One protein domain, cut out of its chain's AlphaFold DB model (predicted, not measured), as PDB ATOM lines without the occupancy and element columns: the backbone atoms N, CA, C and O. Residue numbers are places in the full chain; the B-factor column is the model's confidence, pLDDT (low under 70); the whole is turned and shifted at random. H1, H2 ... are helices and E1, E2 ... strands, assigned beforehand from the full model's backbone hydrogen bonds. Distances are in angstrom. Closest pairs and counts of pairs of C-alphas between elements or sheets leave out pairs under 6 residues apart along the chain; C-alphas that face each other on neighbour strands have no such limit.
ATOM      1  N   ASP A   2     145.545 140.551 119.164       35.97
ATOM      2  CA  ASP A   2     145.435 141.959 118.806       35.97
ATOM      3  C   ASP A   2     146.722 142.669 119.253       35.97
ATOM      4  O   ASP A   2     147.000 142.775 120.448       35.97
ATOM      5  N   ARG A   3     147.584 143.054 118.304       43.62
ATOM      6  CA  ARG A   3     148.802 143.823 118.604       43.62
ATOM      7  C   ARG A   3     148.385 145.277 118.775       43.62
ATOM      8  O   ARG A   3     148.496 146.068 117.841       43.62
ATOM      9  N   GLY A   4     147.861 145.585 119.961       38.62
ATOM     10  CA  GLY A   4     147.437 146.922 120.353       38.62
ATOM     11  C   GLY A   4     148.473 147.969 119.946       38.62
ATOM     12  O   GLY A   4     149.664 147.855 120.239       38.62
ATOM     13  N   ARG A   5     148.007 148.972 119.207       46.09
ATOM     14  CA  ARG A   5     148.790 150.091 118.689       46.09
ATOM     15  C   ARG A   5     149.305 150.947 119.851       46.09
ATOM     16  O   ARG A   5     148.666 151.912 120.251       46.09
ATOM     17  N   ILE A   6     150.473 150.601 120.377       53.78
ATOM     18  CA  ILE A   6     151.251 151.431 121.307       53.78
ATOM     19  C   ILE A   6     151.966 152.529 120.513       53.78
ATOM     20  O   ILE A   6     153.120 152.413 120.117       53.78
ATOM     21  N   GLY A   7     151.215 153.570 120.177       46.03
ATOM     22  CA  GLY A   7     151.699 154.738 119.450       46.03
ATOM     23  C   GLY A   7     150.777 155.909 119.731       46.03
ATOM     24  O   GLY A   7     149.977 156.281 118.875       46.03
ATOM     25  N   GLY A   8     150.827 156.403 120.966       46.28
ATOM     26  CA  GLY A   8     150.163 157.630 121.386       46.28
ATOM     27  C   GLY A   8     151.177 158.764 121.461       46.28
ATOM     28  O   GLY A   8     152.271 158.579 121.983       46.28
ATOM     29  N   ASP A   9     150.799 159.919 120.921       48.88
ATOM     30  CA  ASP A   9     151.469 161.202 121.117       48.88
ATOM     31  C   ASP A   9     151.699 161.451 122.620       48.88
ATOM     32  O   ASP A   9     150.738 161.536 123.395       48.88
ATOM     33  N   LEU A  10     152.975 161.552 123.017       52.09
ATOM     34  CA  LEU A  10     153.431 161.739 124.401       52.09
ATOM     35  C   LEU A  10     152.853 163.002 125.061       52.09
ATOM     36  O   LEU A  10     152.947 163.153 126.275       52.09
ATOM     37  N   THR A  11     152.245 163.904 124.282       46.31
ATOM     38  CA  THR A  11     151.675 165.158 124.782       46.31
ATOM     39  C   THR A  11     150.165 165.110 125.049       46.31
ATOM     40  O   THR A  11     149.652 165.995 125.734       46.31
ATOM     41  N   ARG A  12     149.425 164.096 124.560       42.06
ATOM     42  CA  ARG A  12     147.940 164.072 124.625       42.06
ATOM     43  C   ARG A  12     147.304 162.854 125.294       42.06
ATOM     44  O   ARG A  12     146.079 162.803 125.407       42.06
ATOM     45  N   GLY A  13     148.085 161.898 125.781       43.03
ATOM     46  CA  GLY A  13     147.584 160.830 126.643       43.03
ATOM     47  C   GLY A  13     147.779 161.208 128.103       43.03
ATOM     48  O   GLY A  13     148.913 161.233 128.552       43.03
ATOM     49  N   VAL A  14     146.680 161.528 128.794       46.34
ATOM     50  CA  VAL A  14     146.483 161.558 130.256       46.34
ATOM     51  C   VAL A  14     147.706 161.117 131.064       46.34
ATOM     52  O   VAL A  14     148.181 160.003 130.864       46.34
ATOM     53  N   MET A  15     148.119 161.962 132.016       43.59
ATOM     54  CA  MET A  15     148.850 161.628 133.248       43.59
ATOM     55  C   MET A  15     148.287 160.336 133.869       43.59
ATOM     56  O   MET A  15     147.496 160.366 134.806       43.59
ATOM     57  N   ARG A  16     148.605 159.183 133.284       52.09
ATOM     58  CA  ARG A  16     148.467 157.897 133.937       52.09
ATOM     59  C   ARG A  16     149.534 157.909 135.005       52.09
ATOM     60  O   ARG A  16     150.619 158.442 134.782       52.09
ATOM     61  N   ASP A  17     149.195 157.393 136.170       58.56
ATOM     62  CA  ASP A  17     150.164 157.215 137.229       58.56
ATOM     63  C   ASP A  17     151.197 156.180 136.759       58.56
ATOM     64  O   ASP A  17     151.027 154.970 136.890       58.56
ATOM     65  N   TRP A  18     152.229 156.660 136.063       56.84
ATOM     66  CA  TRP A  18     153.284 155.831 135.491       56.84
ATOM     67  C   TRP A  18     154.151 155.200 136.589       56.84
ATOM     68  O   TRP A  18     154.935 154.307 136.289       56.84
ATOM     69  N   SER A  19     153.971 155.622 137.847       57.91
ATOM     70  CA  SER A  19     154.593 155.056 139.048       57.91
ATOM     71  C   SER A  19     154.364 153.552 139.186       57.91
ATOM     72  O   SER A  19     155.207 152.855 139.743       57.91
ATOM     73  N   GLU A  20     153.241 153.041 138.670       67.88
ATOM     74  CA  GLU A  20     152.908 151.613 138.728       67.88
ATOM     75  C   GLU A  20     153.527 150.800 137.576       67.88
ATOM     76  O   GLU A  20     153.588 149.571 137.638       67.88
ATOM     77  N   TRP A  21     154.009 151.458 136.515       78.75
ATOM     78  CA  TRP A  21     154.543 150.795 135.324       78.75
ATOM     79  C   TRP A  21     156.069 150.731 135.381       78.75
ATOM     80  O   TRP A  21     156.769 151.696 135.087       78.75
ATOM     81  N   LEU A  22     156.595 149.552 135.717       87.25
ATOM     82  CA  LEU A  22     158.038 149.333 135.862       87.25
ATOM     83  C   LEU A  22     158.804 149.322 134.530       87.25
ATOM     84  O   LEU A  22     159.994 149.632 134.499       87.25
ATOM     85  N   ALA A  23     158.130 148.968 133.434       88.12
ATOM     86  CA  ALA A  23     158.674 149.013 132.085       88.12
ATOM     87  C   ALA A  23     157.570 149.369 131.090       88.12
ATOM     88  O   ALA A  23     156.459 148.837 131.167       88.12
ATOM     89  N   MET A  24     157.869 150.260 130.148       88.75
ATOM     90  CA  MET A  24     156.847 150.808 129.276       88.75
ATOM     91  C   MET A  24     157.347 151.170 127.881       88.75
ATOM     92  O   MET A  24     158.317 151.921 127.753       88.75
ATOM     93  N   PRO A  25     156.663 150.711 126.821       88.75
ATOM     94  CA  PRO A  25     156.995 151.134 125.475       88.75
ATOM     95  C   PRO A  25     156.547 152.575 125.234       88.75
ATOM     96  O   PRO A  25     155.403 152.945 125.503       88.75
ATOM     97  N   VAL A  26     157.436 153.368 124.650       85.31
ATOM     98  CA  VAL A  26     157.166 154.745 124.234       85.31
ATOM     99  C   VAL A  26     157.665 154.967 122.811       85.31
ATOM    100  O   VAL A  26     158.484 154.205 122.294       85.31
ATOM    101  N   VAL A  27     157.158 156.005 122.154       87.56
ATOM    102  CA  VAL A  27     157.687 156.461 120.867       87.56
ATOM    103  C   VAL A  27     158.211 157.873 121.063       87.56
ATOM    104  O   VAL A  27     157.419 158.780 121.308       87.56
ATOM    105  N   ASP A  28     159.528 158.045 120.964       82.50
ATOM    106  CA  ASP A  28     160.164 159.362 120.967       82.50
ATOM    107  C   ASP A  28     160.479 159.767 119.521       82.50
ATOM    108  O   ASP A  28     161.255 159.119 118.809       82.50
ATOM    109  N   GLY A  29     159.773 160.788 119.029       86.81
ATOM    110  CA  GLY A  29     159.755 161.154 117.614       86.81
ATOM    111  C   GLY A  29     159.265 160.008 116.718       86.81
ATOM    112  O   GLY A  29     158.063 159.807 116.545       86.81
ATOM    113  N   ARG A  30     160.201 159.271 116.103       87.56
ATOM    114  CA  ARG A  30     159.933 158.087 115.253       87.56
ATOM    115  C   ARG A  30     160.634 156.816 115.739       87.56
ATOM    116  O   ARG A  30     160.565 155.790 115.062       87.56
ATOM    117  N   VAL A  31     161.313 156.881 116.879       87.69
ATOM    118  CA  VAL A  31     162.066 155.763 117.447       87.69
ATOM    119  C   VAL A  31     161.193 155.076 118.492       87.69
ATOM    120  O   VAL A  31     160.565 155.734 119.319       87.69
ATOM    121  N   LYS A  32     161.114 153.744 118.431       89.50
ATOM    122  CA  LYS A  32     160.477 152.949 119.484       89.50
ATOM    123  C   LYS A  32     161.478 152.778 120.614       89.50
ATOM    124  O   LYS A  32     162.563 152.253 120.379       89.50
ATOM    125  N   CYS A  33     161.088 153.177 121.812       89.25
ATOM    126  CA  CYS A  33     161.929 153.126 122.997       89.25
ATOM    127  C   CYS A  33     161.223 152.344 124.108       89.25
ATOM    128  O   CYS A  33     160.008 152.125 124.071       89.25
ATOM    129  N   LEU A  34     161.994 151.946 125.117       89.69
ATOM    130  CA  LEU A  34     161.490 151.351 126.346       89.69
ATOM    131  C   LEU A  34     161.941 152.223 127.516       89.69
ATOM    132  O   LEU A  34     163.135 152.434 127.704       89.69
ATOM    133  N   PHE A  35     160.990 152.733 128.289       88.81
ATOM    134  CA  PHE A  35     161.275 153.356 129.574       88.81
ATOM    135  C   PHE A  35     161.288 152.273 130.652       88.81
ATOM    136  O   PHE A  35     160.369 151.457 130.699       88.81
ATOM    137  N   VAL A  36     162.303 152.271 131.513       88.12
ATOM    138  CA  VAL A  36     162.423 151.347 132.647       88.12
ATOM    139  C   VAL A  36     162.545 152.177 133.918       88.12
ATOM    140  O   VAL A  36     163.442 153.012 134.028       88.12
ATOM    141  N   ALA A  37     161.631 151.976 134.863       87.12
ATOM    142  CA  ALA A  37     161.652 152.676 136.139       87.12
ATOM    143  C   ALA A  37     162.717 152.079 137.070       87.12
ATOM    144  O   ALA A  37     162.877 150.860 137.138       87.12
ATOM    145  N   ASP A  38     163.379 152.923 137.867       86.94
ATOM    146  CA  ASP A  38     164.369 152.473 138.861       86.94
ATOM    147  C   ASP A  38     163.754 151.540 139.921       86.94
ATOM    148  O   ASP A  38     164.404 150.615 140.401       86.94
ATOM    149  N   ALA A  39     162.452 151.683 140.203       87.81
ATOM    150  CA  ALA A  39     161.710 150.770 141.075       87.81
ATOM    151  C   ALA A  39     161.780 149.299 140.615       87.81
ATOM    152  O   ALA A  39     161.707 148.399 141.454       87.81
ATOM    153  N   LEU A  40     161.988 149.033 139.313       89.56
ATOM    154  CA  LEU A  40     162.177 147.672 138.810       89.56
ATOM    155  C   LEU A  40     163.413 147.019 139.432       89.56
ATOM    156  O   LEU A  40     163.362 145.839 139.752       89.56
ATOM    157  N   ARG A  41     164.486 147.780 139.676       89.81
ATOM    158  CA  ARG A  41     165.711 147.272 140.306       89.81
ATOM    159  C   ARG A  41     165.454 146.731 141.712       89.81
ATOM    160  O   ARG A  41     166.050 145.736 142.107       89.81
ATOM    161  N   VAL A  42     164.565 147.386 142.460       89.88
ATOM    162  CA  VAL A  42     164.201 146.983 143.827       89.88
ATOM    163  C   VAL A  42     163.207 145.825 143.815       89.88
ATOM    164  O   VAL A  42     163.326 144.904 144.617       89.88
ATOM    165  N   MET A  43     162.226 145.858 142.913       89.25
ATOM    166  CA  MET A  43     161.164 144.848 142.861       89.25
ATOM    167  C   MET A  43     161.598 143.543 142.185       89.25
ATOM    168  O   MET A  43     161.143 142.471 142.573       89.25
ATOM    169  N   CYS A  44     162.437 143.630 141.154       91.75
ATOM    170  CA  CYS A  44     162.910 142.502 140.361       91.75
ATOM    171  C   CYS A  44     164.274 142.828 139.730       91.75
ATOM    172  O   CYS A  44     164.368 143.199 138.557       91.75
ATOM    173  N   ALA A  45     165.335 142.675 140.527       91.88
ATOM    174  CA  ALA A  45     166.710 142.932 140.102       91.88
ATOM    175  C   ALA A  45     167.088 142.143 138.838       91.88
ATOM    176  O   ALA A  45     167.615 142.735 137.908       91.88
ATOM    177  N   ASP A  46     166.705 140.866 138.739       93.31
ATOM    178  CA  ASP A  46     167.011 140.025 137.572       93.31
ATOM    179  C   ASP A  46     166.470 140.608 136.254       93.31
ATOM    180  O   ASP A  46     167.144 140.578 135.226       93.31
ATOM    181  N   ALA A  47     165.254 141.166 136.263       90.00
ATOM    182  CA  ALA A  47     164.673 141.780 135.069       90.00
ATOM    183  C   ALA A  47     165.391 143.084 134.690       90.00
ATOM    184  O   ALA A  47     165.571 143.376 133.507       90.00
ATOM    185  N   PHE A  48     165.815 143.857 135.689       90.00
ATOM    186  CA  PHE A  48     166.602 145.069 135.484       90.00
ATOM    187  C   PHE A  48     168.002 144.743 134.939       90.00
ATOM    188  O   PHE A  48     168.431 145.324 133.941       90.00
ATOM    189  N   ASP A  49     168.664 143.753 135.534       89.88
ATOM    190  CA  ASP A  49     169.989 143.264 135.155       89.88
ATOM    191  C   ASP A  49     169.978 142.512 133.819       89.88
ATOM    192  O   ASP A  49     171.026 142.334 133.210       89.88
ATOM    193  N   PHE A  50     168.810 142.114 133.314       87.81
ATOM    194  CA  PHE A  50     168.642 141.690 131.925       87.81
ATOM    195  C   PHE A  50     168.481 142.885 130.972       87.81
ATOM    196  O   PHE A  50     169.118 142.948 129.921       87.81
ATOM    197  N   ALA A  51     167.620 143.844 131.324       85.62
ATOM    198  CA  ALA A  51     167.261 144.953 130.444       85.62
ATOM    199  C   ALA A  51     168.426 145.922 130.185       85.62
ATOM    200  O   ALA A  51     168.548 146.448 129.078       85.62
ATOM    201  N   MET A  52     169.281 146.160 131.185       84.44
ATOM    202  CA  MET A  52     170.388 147.111 131.048       84.44
ATOM    203  C   MET A  52     171.502 146.594 130.122       84.44
ATOM    204  O   MET A  52     171.851 147.315 129.183       84.44
ATOM    205  N   PRO A  53     172.019 145.357 130.276       88.56
ATOM    206  CA  PRO A  53     172.948 144.779 129.308       88.56
ATOM    207  C   PRO A  53     172.334 144.621 127.923       88.56
ATOM    208  O   PRO A  53     173.017 144.893 126.948       88.56
ATOM    209  N   PHE A  54     171.038 144.298 127.815       88.88
ATOM    210  CA  PHE A  54     170.370 144.202 126.516       88.88
ATOM    211  C   PHE A  54     170.541 145.475 125.673       88.88
ATOM    212  O   PHE A  54     170.749 145.383 124.465       88.88
ATOM    213  N   ALA A  55     170.473 146.662 126.283       89.00
ATOM    214  CA  ALA A  55     170.704 147.907 125.557       89.00
ATOM    215  C   ALA A  55     172.145 148.004 125.033       89.00
ATOM    216  O   ALA A  55     172.339 148.322 123.862       89.00
ATOM    217  N   ALA A  56     173.132 147.676 125.869       88.06
ATOM    218  CA  ALA A  56     174.542 147.683 125.487       88.06
ATOM    219  C   ALA A  56     174.854 146.638 124.402       88.06
ATOM    220  O   ALA A  56     175.475 146.967 123.399       88.06
ATOM    221  N   ASP A  57     174.354 145.412 124.558       93.88
ATOM    222  CA  ASP A  57     174.570 144.293 123.633       93.88
ATOM    223  C   ASP A  57     173.983 144.548 122.236       93.88
ATOM    224  O   ASP A  57     174.388 143.916 121.262       93.88
ATOM    225  N   ASN A  58     173.013 145.460 122.134       90.56
ATOM    226  CA  ASN A  58     172.367 145.840 120.879       90.56
ATOM    227  C   ASN A  58     172.762 147.250 120.402       90.56
ATOM    228  O   ASN A  58     172.089 147.790 119.521       90.56
ATOM    229  N   ASP A  59     173.804 147.857 120.985       92.19
ATOM    230  CA  ASP A  59     174.257 149.223 120.683       92.19
ATOM    231  C   ASP A  59     173.115 150.263 120.725       92.19
ATOM    232  O   ASP A  59     173.073 151.234 119.960       92.19
ATOM    233  N   LEU A  60     172.140 150.054 121.617       89.56
ATOM    234  CA  LEU A  60     171.004 150.948 121.780       89.56
ATOM    235  C   LEU A  60     171.401 152.147 122.652       89.56
ATOM    236  O   LEU A  60     172.011 151.973 123.711       89.56
TER     237      LEU A  60
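What this domain is: This is residues 2 to 60 of the 73 residues of the protein "PhnO-like protein" of Burkholderia vietnamiensis (UniProt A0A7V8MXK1). A hairpin of strands E1 and E2 has helix H2 alongside E2, short H1 at the corner between them, and a long unnamed first stretch looping out. The printed part has 59 residues, with two antiparallel named strands, then two named helices: class mixed. It is loose, radius of gyration of the C-alphas 13.0 A, with spans of 32, 27 and 24 A.

Where its parts are: E1, residues 23 to 28, begins at C-alpha (158.674, 149.013, 132.085). E2 is residues 31 to 36; H1 is residues 39 to 43. H2, residues 45 to 57, runs 18.3 A to C-alpha (174.570, 144.293, 123.633).

How they stand to each other: Across the hairpin, N 26 and O 33 are within hydrogen-bond range, 2.9 A. E2 and H2 are near each other. H1 and H2 touch only at the corner, closest at C-alphas 41 and 48, 5.4 A. Every O i to N i+4 pair is within range in H1, 7 of 9 in H2.

The domain as a whole: The farthest C-alphas, 14 and 57, are 33.6 A apart. The printed part has no cut. Residues 11 to 17 stand free; residues 2 to 20 have pLDDT under 70.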